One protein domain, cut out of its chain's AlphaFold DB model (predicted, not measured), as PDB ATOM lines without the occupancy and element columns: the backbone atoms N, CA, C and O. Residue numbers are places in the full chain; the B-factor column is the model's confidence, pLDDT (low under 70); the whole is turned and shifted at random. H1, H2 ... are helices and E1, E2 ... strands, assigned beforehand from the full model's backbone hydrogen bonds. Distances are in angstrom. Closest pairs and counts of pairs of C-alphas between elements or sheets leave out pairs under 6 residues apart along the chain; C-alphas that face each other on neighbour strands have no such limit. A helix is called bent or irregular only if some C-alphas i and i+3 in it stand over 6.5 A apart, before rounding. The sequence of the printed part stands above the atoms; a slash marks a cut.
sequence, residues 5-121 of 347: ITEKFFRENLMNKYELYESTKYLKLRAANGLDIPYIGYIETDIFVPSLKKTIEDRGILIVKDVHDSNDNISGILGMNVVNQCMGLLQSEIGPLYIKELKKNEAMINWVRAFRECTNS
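Overview. This is residues 5 to 121 of the 347 residues of an uncharacterized protein of Mytilus coruscus (UniProt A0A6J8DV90). A long, bent hairpin of two strands, E1 and E2, forms the middle of a loose structure, with the short helix H1 by its open end and the helix H2 beginning beside the half nearer its turn and running on past that turn. At the far end H3 crosses H2 steeply with few contacts, and residues 116 to 121 stick out free. The printed part has 117 residues, with three named helices and two named strands in the order H1, E1, E2, H2, H3; the sheet, order E1 - E2, is antiparallel. The class is mixed, helices and strands, with under half of the residues in named elements. The whole is loose, with a radius of gyration of the C-alphas of 16.8 A and spans of 49 by 34 by 27 A.

Along the chain. Find C-alpha 7 at (147.362, 119.193, 171.838); there H1 begins and runs through residues 7 to 13. Go on past the stretch 14 to 38 to E1, residues 39 to 49, 24.9 A long, which bends by 69 degrees at residue 44. E2, residues 54 to 64, spans 25.9 A and bends by 74 degrees at residue 58. Look next at C-alpha 80, at (129.635, 128.467, 170.407), where H2 starts; it holds residues 80 to 94 and is 20.5 A long. H2 is neither bent nor irregular, but only just: C-alphas 81 and 84 are 6.3 A apart. H3, residues 106 to 119, covers 19.8 A and ends at C-alpha 119, (118.607, 131.851, 178.552).

Arrangement. Begin with the hairpin of E1 and E2, antiparallel at 161 degrees, where N 43 and O 61 are within hydrogen-bond range at 2.9 A, as are N 56 and O 47 at 2.8 A. The closest C-alphas of H1 and E2 are those of Glu 7 and Ile 63, 5.6 A apart. For E2 and H2 they are those of Ile 56 and Val 82, at 7.1 A. H2 and H3 are close but not clearly touching, with the C-alphas of Met 87 and Phe 115 closest at 7.3 A. They run opposite ways at a steep tilt of 69 degrees, only just short of about perpendicular. H1 is apart from H2 and H3, and H3 is apart from E1 and E2. Every O i to N i+4 pair is within hydrogen-bond range in H1 and H3, and 10 of 11 are in H2.

Size, cuts and confidence. Look for the two C-alphas farthest apart at Lys 25 and Lys 100, 50.9 A. The printed part has no cut. The links H1 to E1, E2 to H2 and H2 to H3 are long, with 25, 15 and 11 residues; E1 to E2 is tight. The mean pLDDT of the printed part is 71.6; 50 residues are under 70, among them residues 68 to 74 and 90 to 121.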
ATOM      1  N   ILE A   5     140.400 121.823 171.603       85.94
ATOM      2  CA  ILE A   5     140.897 120.583 172.208       85.94
ATOM      3  C   ILE A   5     142.364 120.757 172.584       85.94
ATOM      4  O   ILE A   5     143.042 121.641 172.051       85.94
ATOM      5  N   THR A   6     142.836 119.937 173.513       87.19
ATOM      6  CA  THR A   6     144.242 119.922 173.917       87.19
ATOM      7  C   THR A   6     145.120 119.294 172.837       87.19
ATOM      8  O   THR A   6     144.676 118.439 172.060       87.19
ATOM      9  N   GLU A   7     146.377 119.725 172.776       89.62
ATOM     10  CA  GLU A   7     147.362 119.193 171.838       89.62
ATOM     11  C   GLU A   7     147.603 117.703 172.093       89.62
ATOM     12  O   GLU A   7     147.578 116.913 171.144       89.62
ATOM     13  N   LYS A   8     147.727 117.303 173.362       87.12
ATOM     14  CA  LYS A   8     147.806 115.902 173.788       87.12
ATOM     15  C   LYS A   8     146.654 115.065 173.235       87.12
ATOM     16  O   LYS A   8     146.895 114.068 172.556       87.12
ATOM     17  N   PHE A   9     145.408 115.500 173.441       85.50
ATOM     18  CA  PHE A   9     144.239 114.754 172.970       85.50
ATOM     19  C   PHE A   9     144.229 114.609 171.446       85.50
ATOM     20  O   PHE A   9     143.932 113.527 170.929       85.50
ATOM     21  N   PHE A  10     144.588 115.677 170.724       87.44
ATOM     22  CA  PHE A  10     144.712 115.633 169.271       87.44
ATOM     23  C   PHE A  10     145.765 114.610 168.824       87.44
ATOM     24  O   PHE A  10     145.462 113.753 167.990       87.44
ATOM     25  N   ARG A  11     146.971 114.661 169.400       89.00
ATOM     26  CA  ARG A  11     148.079 113.753 169.058       89.00
ATOM     27  C   ARG A  11     147.729 112.291 169.306       89.00
ATOM     28  O   ARG A  11     148.021 111.449 168.462       89.00
ATOM     29  N   GLU A  12     147.074 112.003 170.423       87.00
ATOM     30  CA  GLU A  12     146.740 110.635 170.828       87.00
ATOM     31  C   GLU A  12     145.572 110.040 170.027       87.00
ATOM     32  O   GLU A  12     145.591 108.852 169.706       87.00
ATOM     33  N   ASN A  13     144.555 110.841 169.677       83.06
ATOM     34  CA  ASN A  13     143.273 110.302 169.195       83.06
ATOM     35  C   ASN A  13     142.915 110.686 167.751       83.06
ATOM     36  O   ASN A  13     142.113 109.993 167.113       83.06
ATOM     37  N   LEU A  14     143.461 111.792 167.236       86.00
ATOM     38  CA  LEU A  14     142.952 112.457 166.030       86.00
ATOM     39  C   LEU A  14     144.018 112.741 164.967       86.00
ATOM     40  O   LEU A  14     143.664 112.875 163.798       86.00
ATOM     41  N   MET A  15     145.302 112.772 165.328       85.81
ATOM     42  CA  MET A  15     146.400 113.125 164.418       85.81
ATOM     43  C   MET A  15     146.494 112.214 163.187       85.81
ATOM     44  O   MET A  15     146.823 112.679 162.104       85.81
ATOM     45  N   ASN A  16     146.149 110.933 163.330       86.00
ATOM     46  CA  ASN A  16     146.156 109.981 162.214       86.00
ATOM     47  C   ASN A  16     144.889 110.047 161.343       86.00
ATOM     48  O   ASN A  16     144.807 109.353 160.335       86.00
ATOM     49  N   LYS A  17     143.875 110.817 161.759       83.06
ATOM     50  CA  LYS A  17     142.551 110.865 161.118       83.06
ATOM     51  C   LYS A  17     142.263 112.202 160.444       83.06
ATOM     52  O   LYS A  17     141.504 112.225 159.483       83.06
ATOM     53  N   TYR A  18     142.842 113.289 160.947       84.75
ATOM     54  CA  TYR A  18     142.550 114.645 160.494       84.75
ATOM     55  C   TYR A  18     143.827 115.398 160.141       84.75
ATOM     56  O   TYR A  18     144.818 115.344 160.870       84.75
ATOM     57  N   GLU A  19     143.775 116.140 159.038       87.75
ATOM     58  CA  GLU A  19     144.847 117.042 158.630       87.75
ATOM     59  C   GLU A  19     144.838 118.306 159.498       87.75
ATOM     60  O   GLU A  19     143.803 118.949 159.683       87.75
ATOM     61  N   LEU A  20     146.005 118.659 160.044       89.31
ATOM     62  CA  LEU A  20     146.183 119.863 160.847       89.31
ATOM     63  C   LEU A  20     146.427 121.076 159.948       89.31
ATOM     64  O   LEU A  20     147.476 121.185 159.314       89.31
ATOM     65  N   TYR A  21     145.525 122.052 159.993       85.81
ATOM     66  CA  TYR A  21     145.710 123.323 159.302       85.81
ATOM     67  C   TYR A  21     146.495 124.312 160.173       85.81
ATOM     68  O   TYR A  21     145.980 124.884 161.145       85.81
ATOM     69  N   GLU A  22     147.754 124.554 159.803       84.06
ATOM     70  CA  GLU A  22     148.605 125.544 160.464       84.06
ATOM     71  C   GLU A  22     148.105 126.968 160.157       84.06
ATOM     72  O   GLU A  22     148.203 127.471 159.039       84.06
ATOM     73  N   SER A  23     147.565 127.642 161.171       76.50
ATOM     74  CA  SER A  23     147.012 129.007 161.061       76.50
ATOM     75  C   SER A  23     147.726 130.032 161.945       76.50
ATOM     76  O   SER A  23     147.452 131.230 161.856       76.50
ATOM     77  N   THR A  24     148.714 129.584 162.723       72.94
ATOM     78  CA  THR A  24     149.502 130.377 163.685       72.94
ATOM     79  C   THR A  24     150.185 131.596 163.064       72.94
ATOM     80  O   THR A  24     150.375 132.608 163.733       72.94
ATOM     81  N   LYS A  25     150.506 131.534 161.766       72.44
ATOM     82  CA  LYS A  25     151.133 132.624 161.000       72.44
ATOM     83  C   LYS A  25     150.187 133.795 160.716       72.44
ATOM     84  O   LYS A  25     150.653 134.914 160.531       72.44
ATOM     85  N   TYR A  26     148.876 133.553 160.682       74.56
ATOM     86  CA  TYR A  26     147.880 134.532 160.224       74.56
ATOM     87  C   TYR A  26     146.827 134.877 161.281       74.56
ATOM     88  O   TYR A  26     146.112 135.865 161.132       74.56
ATOM     89  N   LEU A  27     146.723 134.082 162.347       74.06
ATOM     90  CA  LEU A  27     145.741 134.262 163.408       74.06
ATOM     91  C   LEU A  27     146.446 134.253 164.771       74.06
ATOM     92  O   LEU A  27     147.121 133.293 165.133       74.06
ATOM     93  N   LYS A  28     146.268 135.319 165.554       76.94
ATOM     94  CA  LYS A  28     146.678 135.373 166.963       76.94
ATOM     95  C   LYS A  28     145.431 135.365 167.831       76.94
ATOM     96  O   LYS A  28     144.494 136.115 167.569       76.94
ATOM     97  N   LEU A  29     145.418 134.506 168.844       73.44
ATOM     98  CA  LEU A  29     144.289 134.368 169.753       73.44
ATOM     99  C   LEU A  29     144.656 134.935 171.114       73.44
ATOM    100  O   LEU A  29     145.711 134.619 171.655       73.44
ATOM    101  N   ARG A  30     143.758 135.756 171.659       74.94
ATOM    102  CA  ARG A  30     143.867 136.327 172.998       74.94
ATOM    103  C   ARG A  30     142.616 136.019 173.797       74.94
ATOM    104  O   ARG A  30     141.501 136.118 173.283       74.94
ATOM    105  N   ALA A  31     142.815 135.626 175.044       68.56
ATOM    106  CA  ALA A  31     141.756 135.471 176.019       68.56
ATOM    107  C   ALA A  31     141.189 136.843 176.415       68.56
ATOM    108  O   ALA A  31     141.787 137.889 176.164       68.56
ATOM    109  N   ALA A  32     140.019 136.844 177.057       56.12
ATOM    110  CA  ALA A  32     139.341 138.073 177.481       56.12
ATOM    111  C   ALA A  32     140.152 138.902 178.498       56.12
ATOM    112  O   ALA A  32     139.931 140.099 178.634       56.12
ATOM    113  N   ASN A  33     141.104 138.271 179.188       63.31
ATOM    114  CA  ASN A  33     142.053 138.915 180.097       63.31
ATOM    115  C   ASN A  33     143.338 139.403 179.394       63.31
ATOM    116  O   ASN A  33     144.298 139.756 180.070       63.31
ATOM    117  N   GLY A  34     143.385 139.380 178.058       60.84
ATOM    118  CA  GLY A  34     144.523 139.845 177.262       60.84
ATOM    119  C   GLY A  34     145.662 138.835 177.096       60.84
ATOM    120  O   GLY A  34     146.576 139.102 176.317       60.84
ATOM    121  N   LEU A  35     145.608 137.675 177.763       69.81
ATOM    122  CA  LEU A  35     146.638 136.640 177.641       69.81
ATOM    123  C   LEU A  35     146.587 135.964 176.270       69.81
ATOM    124  O   LEU A  35     145.512 135.631 175.772       69.81
ATOM    125  N   ASP A  36     147.753 135.722 175.678       73.75
ATOM    126  CA  ASP A  36     147.854 134.956 174.439       73.75
ATOM    127  C   ASP A  36     147.434 133.497 174.689       73.75
ATOM    128  O   ASP A  36     147.854 132.869 175.660       73.75
ATOM    129  N   ILE A  37     146.589 132.960 173.806       78.44
ATOM    130  CA  ILE A  37     146.178 131.553 173.822       78.44
ATOM    131  C   ILE A  37     147.072 130.811 172.824       78.44
ATOM    132  O   ILE A  37     146.866 130.943 171.611       78.44
ATOM    133  N   PRO A  38     148.075 130.050 173.291       85.50
ATOM    134  CA  PRO A  38     148.974 129.337 172.404       85.50
ATOM    135  C   PRO A  38     148.241 128.168 171.741       85.50
ATOM    136  O   PRO A  38     147.579 127.374 172.400       85.50
ATOM    137  N   TYR A  39     148.368 128.036 170.427       88.56
ATOM    138  CA  TYR A  39     147.724 126.970 169.662       88.56
ATOM    139  C   TYR A  39     148.631 126.531 168.505       88.56
ATOM    140  O   TYR A  39     149.566 127.254 168.148       88.56
ATOM    141  N   ILE A  40     148.405 125.335 167.958       89.56
ATOM    142  CA  ILE A  40     149.212 124.777 166.851       89.56
ATOM    143  C   ILE A  40     148.500 124.847 165.499       89.56
ATOM    144  O   ILE A  40     149.142 124.895 164.455       89.56
ATOM    145  N   GLY A  41     147.172 124.894 165.509       88.75
ATOM    146  CA  GLY A  41     146.352 124.964 164.309       88.75
ATOM    147  C   GLY A  41     144.899 124.643 164.617       88.75
ATOM    148  O   GLY A  41     144.466 124.730 165.769       88.75
ATOM    149  N   TYR A  42     144.153 124.263 163.590       90.19
ATOM    150  CA  TYR A  42     142.795 123.747 163.731       90.19
ATOM    151  C   TYR A  42     142.582 122.543 162.814       90.19
ATOM    152  O   TYR A  42     143.335 122.337 161.864       90.19
ATOM    153  N   ILE A  43     141.546 121.770 163.109       86.88
ATOM    154  CA  ILE A  43     141.018 120.711 162.249       86.88
ATOM    155  C   ILE A  43     139.571 121.030 161.896       86.88
ATOM    156  O   ILE A  43     138.889 121.720 162.656       86.88
ATOM    157  N   GLU A  44     139.095 120.508 160.776       87.25
ATOM    158  CA  GLU A  44     137.673 120.493 160.442       87.25
ATOM    159  C   GLU A  44     137.158 119.066 160.603       87.25
ATOM    160  O   GLU A  44     137.753 118.120 160.089       87.25
ATOM    161  N   THR A  45     136.100 118.900 161.392       83.94
ATOM    162  CA  THR A  45     135.521 117.591 161.689       83.94
ATOM    163  C   THR A  45     134.041 117.715 161.989       83.94
ATOM    164  O   THR A  45     133.554 118.752 162.448       83.94
ATOM    165  N   ASP A  46     133.343 116.605 161.823       81.75
ATOM    166  CA  ASP A  46     131.985 116.451 162.303       81.75
ATOM    167  C   ASP A  46     131.981 116.145 163.798       81.75
ATOM    168  O   ASP A  46     132.874 115.473 164.326       81.75
ATOM    169  N   ILE A  47     130.959 116.638 164.493       78.75
ATOM    170  CA  ILE A  47     130.769 116.393 165.921       78.75
ATOM    171  C   ILE A  47     129.453 115.661 166.116       78.75
ATOM    172  O   ILE A  47     128.371 116.229 165.961       78.75
ATOM    173  N   PHE A  48     129.547 114.392 166.498       78.12
ATOM    174  CA  PHE A  48     128.385 113.616 166.898       78.12
ATOM    175  C   PHE A  48     127.980 113.971 168.331       78.12
ATOM    176  O   PHE A  48     128.810 113.964 169.240       78.12
ATOM    177  N   VAL A  49     126.697 114.266 168.536       72.19
ATOM    178  CA  VAL A  49     126.101 114.548 169.844       72.19
ATOM    179  C   VAL A  49     125.196 113.371 170.217       72.19
ATOM    180  O   VAL A  49     124.029 113.352 169.812       72.19
ATOM    181  N   PRO A  50     125.684 112.388 171.004       64.44
ATOM    182  CA  PRO A  50     124.939 111.160 171.285       64.44
ATOM    183  C   PRO A  50     123.571 111.411 171.920       64.44
ATOM    184  O   PRO A  50     122.599 110.742 171.580       64.44
ATOM    185  N   SER A  51     123.473 112.414 172.799       64.81
ATOM    186  CA  SER A  51     122.227 112.771 173.487       64.81
ATOM    187  C   SER A  51     121.125 113.234 172.532       64.81
ATOM    188  O   SER A  51     119.958 112.966 172.796       64.81
ATOM    189  N   LEU A  52     121.501 113.884 171.425       65.12
ATOM    190  CA  LEU A  52     120.582 114.340 170.379       65.12
ATOM    191  C   LEU A  52     120.486 113.345 169.215       65.12
ATOM    192  O   LEU A  52     119.627 113.493 168.360       65.12
ATOM    193  N   LYS A  53     121.367 112.336 169.148       70.31
ATOM    194  CA  LYS A  53     121.532 111.451 167.979       70.31
ATOM    195  C   LYS A  53     121.697 112.236 166.669       70.31
ATOM    196  O   LYS A  53     121.216 111.822 165.615       70.31
ATOM    197  N   LYS A  54     122.371 113.386 166.742       72.06
ATOM    198  CA  LYS A  54     122.625 114.279 165.607       72.06
ATOM    199  C   LYS A  54     124.113 114.504 165.428       72.06
ATOM    200  O   LYS A  54     124.857 114.576 166.406       72.06
ATOM    201  N   THR A  55     124.504 114.669 164.174       75.38
ATOM    202  CA  THR A  55     125.847 115.078 163.783       75.38
ATOM    203  C   THR A  55     125.814 116.544 163.386       75.38
ATOM    204  O   THR A  55     124.932 116.981 162.650       75.38
ATOM    205  N   ILE A  56     126.753 117.308 163.927       78.88
ATOM    206  CA  ILE A  56     126.980 118.703 163.584       78.88
ATOM    207  C   ILE A  56     128.176 118.732 162.641       78.88
ATOM    208  O   ILE A  56     129.313 118.550 163.075       78.88
ATOM    209  N   GLU A  57     127.886 118.936 161.363       83.31
ATOM    210  CA  GLU A  57     128.857 118.808 160.276       83.31
ATOM    211  C   GLU A  57     129.774 120.031 160.162       83.31
ATOM    212  O   GLU A  57     129.389 121.141 160.570       83.31
ATOM    213  N   ASP A  58     130.970 119.826 159.610       80.94
ATOM    214  CA  ASP A  58     131.922 120.870 159.198       80.94
ATOM    215  C   ASP A  58     132.303 121.854 160.322       80.94
ATOM    216  O   ASP A  58     132.172 123.082 160.206       80.94
ATOM    217  N   ARG A  59     132.746 121.335 161.474       82.12
ATOM    218  CA  ARG A  59     133.179 122.170 162.604       82.12
ATOM    219  C   ARG A  59     134.686 122.331 162.648       82.12
ATOM    220  O   ARG A  59     135.421 121.378 162.866       82.12
ATOM    221  N   GLY A  60     135.121 123.588 162.607       82.81
ATOM    222  CA  GLY A  60     136.471 123.967 163.010       82.81
ATOM    223  C   GLY A  60     136.687 123.757 164.512       82.81
ATOM    224  O   GLY A  60     135.965 124.340 165.330       82.81
ATOM    225  N   ILE A  61     137.686 122.956 164.875       83.19
ATOM    226  CA  ILE A  61     138.150 122.752 166.249       83.19
ATOM    227  C   ILE A  61     139.603 123.201 166.338       83.19
ATOM    228  O   ILE A  61     140.471 122.696 165.630       83.19
ATOM    229  N   LEU A  62     139.871 124.155 167.220       88.12
ATOM    230  CA  LEU A  62     141.205 124.686 167.453       88.12
ATOM    231  C   LEU A  62     142.001 123.765 168.385       88.12
ATOM    232  O   LEU A  62     141.487 123.338 169.417       88.12
ATOM    233  N   ILE A  63     143.270 123.520 168.075       89.75
ATOM    234  CA  ILE A  63     144.144 122.694 168.909       89.75
ATOM    235  C   ILE A  63     145.079 123.602 169.695       89.75
ATOM    236  O   ILE A  63     145.994 124.217 169.140       89.75
ATOM    237  N   VAL A  64     144.801 123.707 170.989       87.62
ATOM    238  CA  VAL A  64     145.504 124.573 171.937       87.62
ATOM    239  C   VAL A  64     146.720 123.824 172.469       87.62
ATOM    240  O   VAL A  64     146.625 122.635 172.762       87.62
ATOM    241  N   LYS A  65     147.858 124.514 172.579       87.19
ATOM    242  CA  LYS A  65     149.075 123.921 173.145       87.19
ATOM    243  C   LYS A  65     148.838 123.555 174.600       87.19
ATOM    244  O   LYS A  65     148.233 124.332 175.341       87.19
ATOM    245  N   ASP A  66     149.374 122.415 175.005       81.69
ATOM    246  CA  ASP A  66     149.346 122.026 176.408       81.69
ATOM    247  C   ASP A  66     150.212 122.998 177.214       81.69
ATOM    248  O   ASP A  66     151.356 123.294 176.858       81.69
ATOM    249  N   VAL A  67     149.648 123.532 178.295       70.50
ATOM    250  CA  VAL A  67     150.388 124.349 179.257       70.50
ATOM    251  C   VAL A  67     150.757 123.426 180.409       70.50
ATOM    252  O   VAL A  67     149.892 122.724 180.931       70.50
ATOM    253  N   HIS A  68     152.031 123.400 180.804       53.22
ATOM    254  CA  HIS A  68     152.453 122.690 182.011       53.22
ATOM    255  C   HIS A  68     151.595 123.197 183.187       53.22
ATOM    256  O   HIS A  68     151.545 124.404 183.399       53.22
ATOM    257  N   ASP A  69     150.880 122.291 183.864       53.56
ATOM    258  CA  ASP A  69     149.862 122.515 184.920       53.56
ATOM    259  C   ASP A  69     148.381 122.529 184.482       53.56
ATOM    260  O   ASP A  69     147.490 122.732 185.315       53.56
ATOM    261  N   SER A  70     148.050 122.251 183.217       53.09
ATOM    262  CA  SER A  70     146.651 121.995 182.846       53.09
ATOM    263  C   SER A  70     146.173 120.665 183.438       53.09
ATOM    264  O   SER A  70     146.782 119.633 183.174       53.09
ATOM    265  N   ASN A  71     145.073 120.681 184.203       53.25
ATOM    266  CA  ASN A  71     144.391 119.472 184.680       53.25
ATOM    267  C   ASN A  71     144.257 118.450 183.537       53.25
ATOM    268  O   ASN A  71     143.485 118.675 182.604       53.25
ATOM    269  N   ASP A  72     144.951 117.314 183.656       56.66
ATOM    270  CA  ASP A  72     145.010 116.233 182.653       56.66
ATOM    271  C   ASP A  72     143.633 115.655 182.267       56.66
ATOM    272  O   ASP A  72     143.511 114.901 181.306       56.66
ATOM    273  N   ASN A  73     142.584 116.006 183.010       60.94
ATOM    274  CA  ASN A  73     141.256 115.423 182.883       60.94
ATOM    275  C   ASN A  73     140.339 116.117 181.858       60.94
ATOM    276  O   ASN A  73     139.220 115.653 181.648       60.94
ATOM    277  N   ILE A  74     140.754 117.234 181.243       64.69
ATOM    278  CA  ILE A  74     139.915 117.981 180.289       64.69
ATOM    279  C   ILE A  74     140.542 117.944 178.895       64.69
ATOM    280  O   ILE A  74     141.512 118.637 178.612       64.69
ATOM    281  N   SER A  75     139.938 117.169 177.994       73.31
ATOM    282  CA  SER A  75     140.411 116.999 176.611       73.31
ATOM    283  C   SER A  75     140.065 118.164 175.674       73.31
ATOM    284  O   SER A  75     140.615 118.265 174.579       73.31
ATOM    285  N   GLY A  76     139.143 119.044 176.070       74.81
ATOM    286  CA  GLY A  76     138.724 120.178 175.256       74.81
ATOM    287  C   GLY A  76     137.514 120.927 175.797       74.81
ATOM    288  O   GLY A  76     136.872 120.506 176.759       74.81
ATOM    289  N   ILE A  77     137.205 122.051 175.156       78.06
ATOM    290  CA  ILE A  77     136.089 122.934 175.485       78.06
ATOM    291  C   ILE A  77     135.220 123.097 174.239       78.06
ATOM    292  O   ILE A  77     135.689 123.502 173.176       78.06
ATOM    293  N   LEU A  78     133.924 122.818 174.369       75.56
ATOM    294  CA  LEU A  78     132.974 123.079 173.293       75.56
ATOM    295  C   LEU A  78     132.664 124.572 173.202       75.56
ATOM    296  O   LEU A  78     132.225 125.205 174.161       75.56
ATOM    297  N   GLY A  79     132.874 125.121 172.012       69.00
ATOM    298  CA  GLY A  79     132.613 126.511 171.704       69.00
ATOM    299  C   GLY A  79     131.215 126.742 171.148       69.00
ATOM    300  O   GLY A  79     130.417 125.838 170.890       69.00
ATOM    301  N   MET A  80     130.932 128.016 170.899       68.00
ATOM    302  CA  MET A  80     129.635 128.467 170.407       68.00
ATOM    303  C   MET A  80     129.336 127.995 168.976       68.00
ATOM    304  O   MET A  80     128.173 127.876 168.598       68.00
ATOM    305  N   ASN A  81     130.373 127.683 168.195       69.50
ATOM    306  CA  ASN A  81     130.253 127.071 166.868       69.50
ATOM    307  C   ASN A  81     129.538 125.706 166.886       69.50
ATOM    308  O   ASN A  81     129.004 125.303 165.853       69.50
ATOM    309  N   VAL A  82     129.510 125.030 168.038       72.06
ATOM    310  CA  VAL A  82     128.828 123.744 168.255       72.06
ATOM    311  C   VAL A  82     127.605 123.934 169.147       72.06
ATOM    312  O   VAL A  82     126.504 123.523 168.790       72.06
ATOM    313  N   VAL A  83     127.770 124.640 170.271       72.75
ATOM    314  CA  VAL A  83     126.717 124.829 171.283       72.75
ATOM    315  C   VAL A  83     125.461 125.498 170.710       72.75
ATOM    316  O   VAL A  83     124.353 125.058 171.019       72.75
ATOM    317  N   ASN A  84     125.595 126.500 169.831       71.56
ATOM    318  CA  ASN A  84     124.428 127.134 169.200       71.56
ATOM    319  C   ASN A  84     123.630 126.160 168.329       71.56
ATOM    320  O   ASN A  84     122.406 126.253 168.269       71.56
ATOM    321  N   GLN A  85     124.307 125.231 167.654       74.38
ATOM    322  CA  GLN A  85     123.622 124.242 166.830       74.38
ATOM    323  C   GLN A  85     122.947 123.186 167.690       74.38
ATOM    324  O   GLN A  85     121.792 122.871 167.428       74.38
ATOM    325  N   CYS A  86     123.587 122.735 168.773       72.94
ATOM    326  CA  CYS A  86     122.925 121.890 169.768       72.94
ATOM    327  C   CYS A  86     121.647 122.551 170.304       72.94
ATOM    328  O   CYS A  86     120.616 121.895 170.405       72.94
ATOM    329  N   MET A  87     121.698 123.853 170.608       72.44
ATOM    330  CA  MET A  87     120.534 124.610 171.074       72.44
ATOM    331  C   MET A  87     119.425 124.661 170.018       72.44
ATOM    332  O   MET A  87     118.267 124.397 170.332       72.44
ATOM    333  N   GLY A  88     119.766 124.976 168.765       72.56
ATOM    334  CA  GLY A  88     118.800 125.002 167.666       72.56
ATOM    335  C   GLY A  88     118.165 123.633 167.412       72.56
ATOM    336  O   GLY A  88     116.946 123.540 167.291       72.56
ATOM    337  N   LEU A  89     118.971 122.567 167.412       74.38
ATOM    338  CA  LEU A  89     118.504 121.187 167.257       74.38
ATOM    339  C   LEU A  89     117.550 120.801 168.388       74.38
ATOM    340  O   LEU A  89     116.440 120.347 168.125       74.38
ATOM    341  N   LEU A  90     117.928 121.087 169.634       69.25
ATOM    342  CA  LEU A  90     117.097 120.846 170.810       69.25
ATOM    343  C   LEU A  90     115.752 121.591 170.736       69.25
ATOM    344  O   LEU A  90     114.704 121.018 171.031       69.25
ATOM    345  N   GLN A  91     115.767 122.862 170.326       67.62
ATOM    346  CA  GLN A  91     114.547 123.653 170.139       67.62
ATOM    347  C   GLN A  91     113.674 123.097 169.011       67.62
ATOM    348  O   GLN A  91     112.451 123.079 169.147       67.62
ATOM    349  N   SER A  92     114.287 122.632 167.919       67.31
ATOM    350  CA  SER A  92     113.574 122.076 166.766       67.31
ATOM    351  C   SER A  92     112.931 120.718 167.055       67.31
ATOM    352  O   SER A  92     111.822 120.467 166.594       67.31
ATOM    353  N   GLU A  93     113.586 119.865 167.846       63.97
ATOM    354  CA  GLU A  93     113.080 118.527 168.168       63.97
ATOM    355  C   GLU A  93     112.012 118.546 169.265       63.97
ATOM    356  O   GLU A  93     111.130 117.690 169.270       63.97
ATOM    357  N   ILE A  94     112.073 119.503 170.200       61.72
ATOM    358  CA  ILE A  94     111.283 119.441 171.443       61.72
ATOM    359  C   ILE A  94     110.292 120.614 171.579       61.72
ATOM    360  O   ILE A  94     109.343 120.554 172.365       61.72
ATOM    361  N   GLY A  95     110.441 121.667 170.771       57.44
ATOM    362  CA  GLY A  95     109.533 122.814 170.750       57.44
ATOM    363  C   GLY A  95     109.512 123.644 172.051       57.44
ATOM    364  O   GLY A  95     110.300 123.424 172.972       57.44
ATOM    365  N   PRO A  96     108.609 124.642 172.155       53.00
ATOM    366  CA  PRO A  96     108.562 125.581 173.284       53.00
ATOM    367  C   PRO A  96     107.877 125.057 174.568       53.00
ATOM    368  O   PRO A  96     107.970 125.709 175.608       53.00
ATOM    369  N   LEU A  97     107.201 123.898 174.559       51.94
ATOM    370  CA  LEU A  97     106.399 123.379 175.699       51.94
ATOM    371  C   LEU A  97     107.178 122.442 176.645       51.94
ATOM    372  O   LEU A  97     106.652 121.538 177.292       51.94
ATOM    373  N   TYR A  98     108.460 122.733 176.765       53.50
ATOM    374  CA  TYR A  98     109.538 121.818 177.093       53.50
ATOM    375  C   TYR A  98     109.566 121.239 178.548       53.50
ATOM    376  O   TYR A  98     110.325 120.327 178.855       53.50
ATOM    377  N   ILE A  99     108.721 121.678 179.490       49.22
ATOM    378  CA  ILE A  99     108.897 121.336 180.926       49.22
ATOM    379  C   ILE A  99     108.337 119.950 181.338       49.22
ATOM    380  O   ILE A  99     108.741 119.418 182.370       49.22
ATOM    381  N   LYS A 100     107.431 119.328 180.567       48.88
ATOM    382  CA  LYS A 100     106.694 118.123 181.027       48.88
ATOM    383  C   LYS A 100     107.289 116.764 180.613       48.88
ATOM    384  O   LYS A 100     107.099 115.796 181.342       48.88
ATOM    385  N   GLU A 101     108.031 116.688 179.509       46.94
ATOM    386  CA  GLU A 101     108.516 115.426 178.898       46.94
ATOM    387  C   GLU A 101     109.903 114.965 179.406       46.94
ATOM    388  O   GLU A 101     110.343 113.847 179.155       46.94
ATOM    389  N   LEU A 102     110.578 115.812 180.183       50.62
ATOM    390  CA  LEU A 102     111.962 115.692 180.666       50.62
ATOM    391  C   LEU A 102     112.313 114.442 181.500       50.62
ATOM    392  O   LEU A 102     113.453 114.300 181.921       50.62
ATOM    393  N   LYS A 103     111.380 113.536 181.789       50.91
ATOM    394  CA  LYS A 103     111.588 112.469 182.785       50.91
ATOM    395  C   LYS A 103     112.352 111.232 182.284       50.91
ATOM    396  O   LYS A 103     112.517 110.304 183.065       50.91
ATOM    397  N   LYS A 104     112.794 111.174 181.019       54.41
ATOM    398  CA  LYS A 104     113.272 109.913 180.404       54.41
ATOM    399  C   LYS A 104     114.749 109.853 179.987       54.41
ATOM    400  O   LYS A 104     115.225 108.759 179.719       54.41
ATOM    401  N   ASN A 105     115.486 110.967 179.919       60.88
ATOM    402  CA  ASN A 105     116.898 110.945 179.498       60.88
ATOM    403  C   ASN A 105     117.730 111.985 180.260       60.88
ATOM    404  O   ASN A 105     117.707 113.168 179.930       60.88
ATOM    405  N   GLU A 106     118.480 111.533 181.262       58.56
ATOM    406  CA  GLU A 106     119.252 112.376 182.180       58.56
ATOM    407  C   GLU A 106     120.262 113.302 181.478       58.56
ATOM    408  O   GLU A 106     120.404 114.468 181.853       58.56
ATOM    409  N   ALA A 107     120.892 112.848 180.389       56.69
ATOM    410  CA  ALA A 107     121.807 113.683 179.612       56.69
ATOM    411  C   ALA A 107     121.074 114.871 178.966       56.69
ATOM    412  O   ALA A 107     121.547 116.007 179.024       56.69
ATOM    413  N   MET A 108     119.877 114.634 178.420       59.59
ATOM    414  CA  MET A 108     119.031 115.686 177.849       59.59
ATOM    415  C   MET A 108     118.552 116.675 178.912       59.59
ATOM    416  O   MET A 108     118.532 117.877 178.649       59.59
ATOM    417  N   ILE A 109     118.245 116.198 180.127       61.84
ATOM    418  CA  ILE A 109     117.889 117.057 181.271       61.84
ATOM    419  C   ILE A 109     119.004 118.064 181.562       61.84
ATOM    420  O   ILE A 109     118.731 119.251 181.763       61.84
ATOM    421  N   ASN A 110     120.258 117.615 181.555       63.25
ATOM    422  CA  ASN A 110     121.407 118.464 181.862       63.25
ATOM    423  C   ASN A 110     121.667 119.520 180.781       63.25
ATOM    424  O   ASN A 110     121.832 120.693 181.119       63.25
ATOM    425  N   TRP A 111     121.627 119.138 179.499       64.62
ATOM    426  CA  TRP A 111     121.760 120.080 178.377       64.62
ATOM    427  C   TRP A 111     120.727 121.193 178.455       64.62
ATOM    428  O   TRP A 111     121.031 122.378 178.357       64.62
ATOM    429  N   VAL A 112     119.494 120.806 178.708       62.03
ATOM    430  CA  VAL A 112     118.370 121.718 178.816       62.03
ATOM    431  C   VAL A 112     118.478 122.620 180.021       62.03
ATOM    432  O   VAL A 112     118.156 123.800 179.922       62.03
ATOM    433  N   ARG A 113     118.874 122.081 181.173       62.44
ATOM    434  CA  ARG A 113     119.047 122.883 182.379       62.44
ATOM    435  C   ARG A 113     120.130 123.928 182.149       62.44
ATOM    436  O   ARG A 113     119.895 125.092 182.450       62.44
ATOM    437  N   ALA A 114     121.251 123.534 181.547       61.72
ATOM    438  CA  ALA A 114     122.323 124.447 181.170       61.72
ATOM    439  C   ALA A 114     121.818 125.529 180.205       61.72
ATOM    440  O   ALA A 114     121.960 126.718 180.481       61.72
ATOM    441  N   PHE A 115     121.131 125.139 179.131       64.19
ATOM    442  CA  PHE A 115     120.551 126.081 178.178       64.19
ATOM    443  C   PHE A 115     119.514 127.007 178.807       64.19
ATOM    444  O   PHE A 115     119.519 128.207 178.535       64.19
ATOM    445  N   ARG A 116     118.670 126.483 179.697       58.34
ATOM    446  CA  ARG A 116     117.689 127.258 180.449       58.34
ATOM    447  C   ARG A 116     118.382 128.305 181.304       58.34
ATOM    448  O   ARG A 116     118.007 129.462 181.194       58.34
ATOM    449  N   GLU A 117     119.400 127.947 182.081       57.31
ATOM    450  CA  GLU A 117     120.194 128.902 182.870       57.31
ATOM    451  C   GLU A 117     120.887 129.951 181.979       57.31
ATOM    452  O   GLU A 117     120.851 131.142 182.289       57.31
ATOM    453  N   CYS A 118     121.419 129.558 180.814       53.38
ATOM    454  CA  CYS A 118     121.998 130.496 179.842       53.38
ATOM    455  C   CYS A 118     120.958 131.457 179.232       53.38
ATOM    456  O   CYS A 118     121.278 132.605 178.923       53.38
ATOM    457  N   THR A 119     119.710 131.011 179.059       53.66
ATOM    458  CA  THR A 119     118.607 131.851 178.552       53.66
ATOM    459  C   THR A 119     117.906 132.664 179.643       53.66
ATOM    460  O   THR A 119     117.384 133.739 179.355       53.66
ATOM    461  N   ASN A 120     117.934 132.189 180.891       49.12
ATOM    462  CA  ASN A 120     117.252 132.771 182.046       49.12
ATOM    463  C   ASN A 120     118.052 133.875 182.744       49.12
ATOM    464  O   ASN A 120     117.633 134.324 183.812       49.12
ATOM    465  N   SER A 121     119.174 134.337 182.186       52.12
ATOM    466  CA  SER A 121     119.930 135.428 182.803       52.12
ATOM    467  C   SER A 121     119.024 136.652 182.977       52.12
ATOM    468  O   SER A 121     118.622 137.248 181.978       52.12
TER     469      SER A 121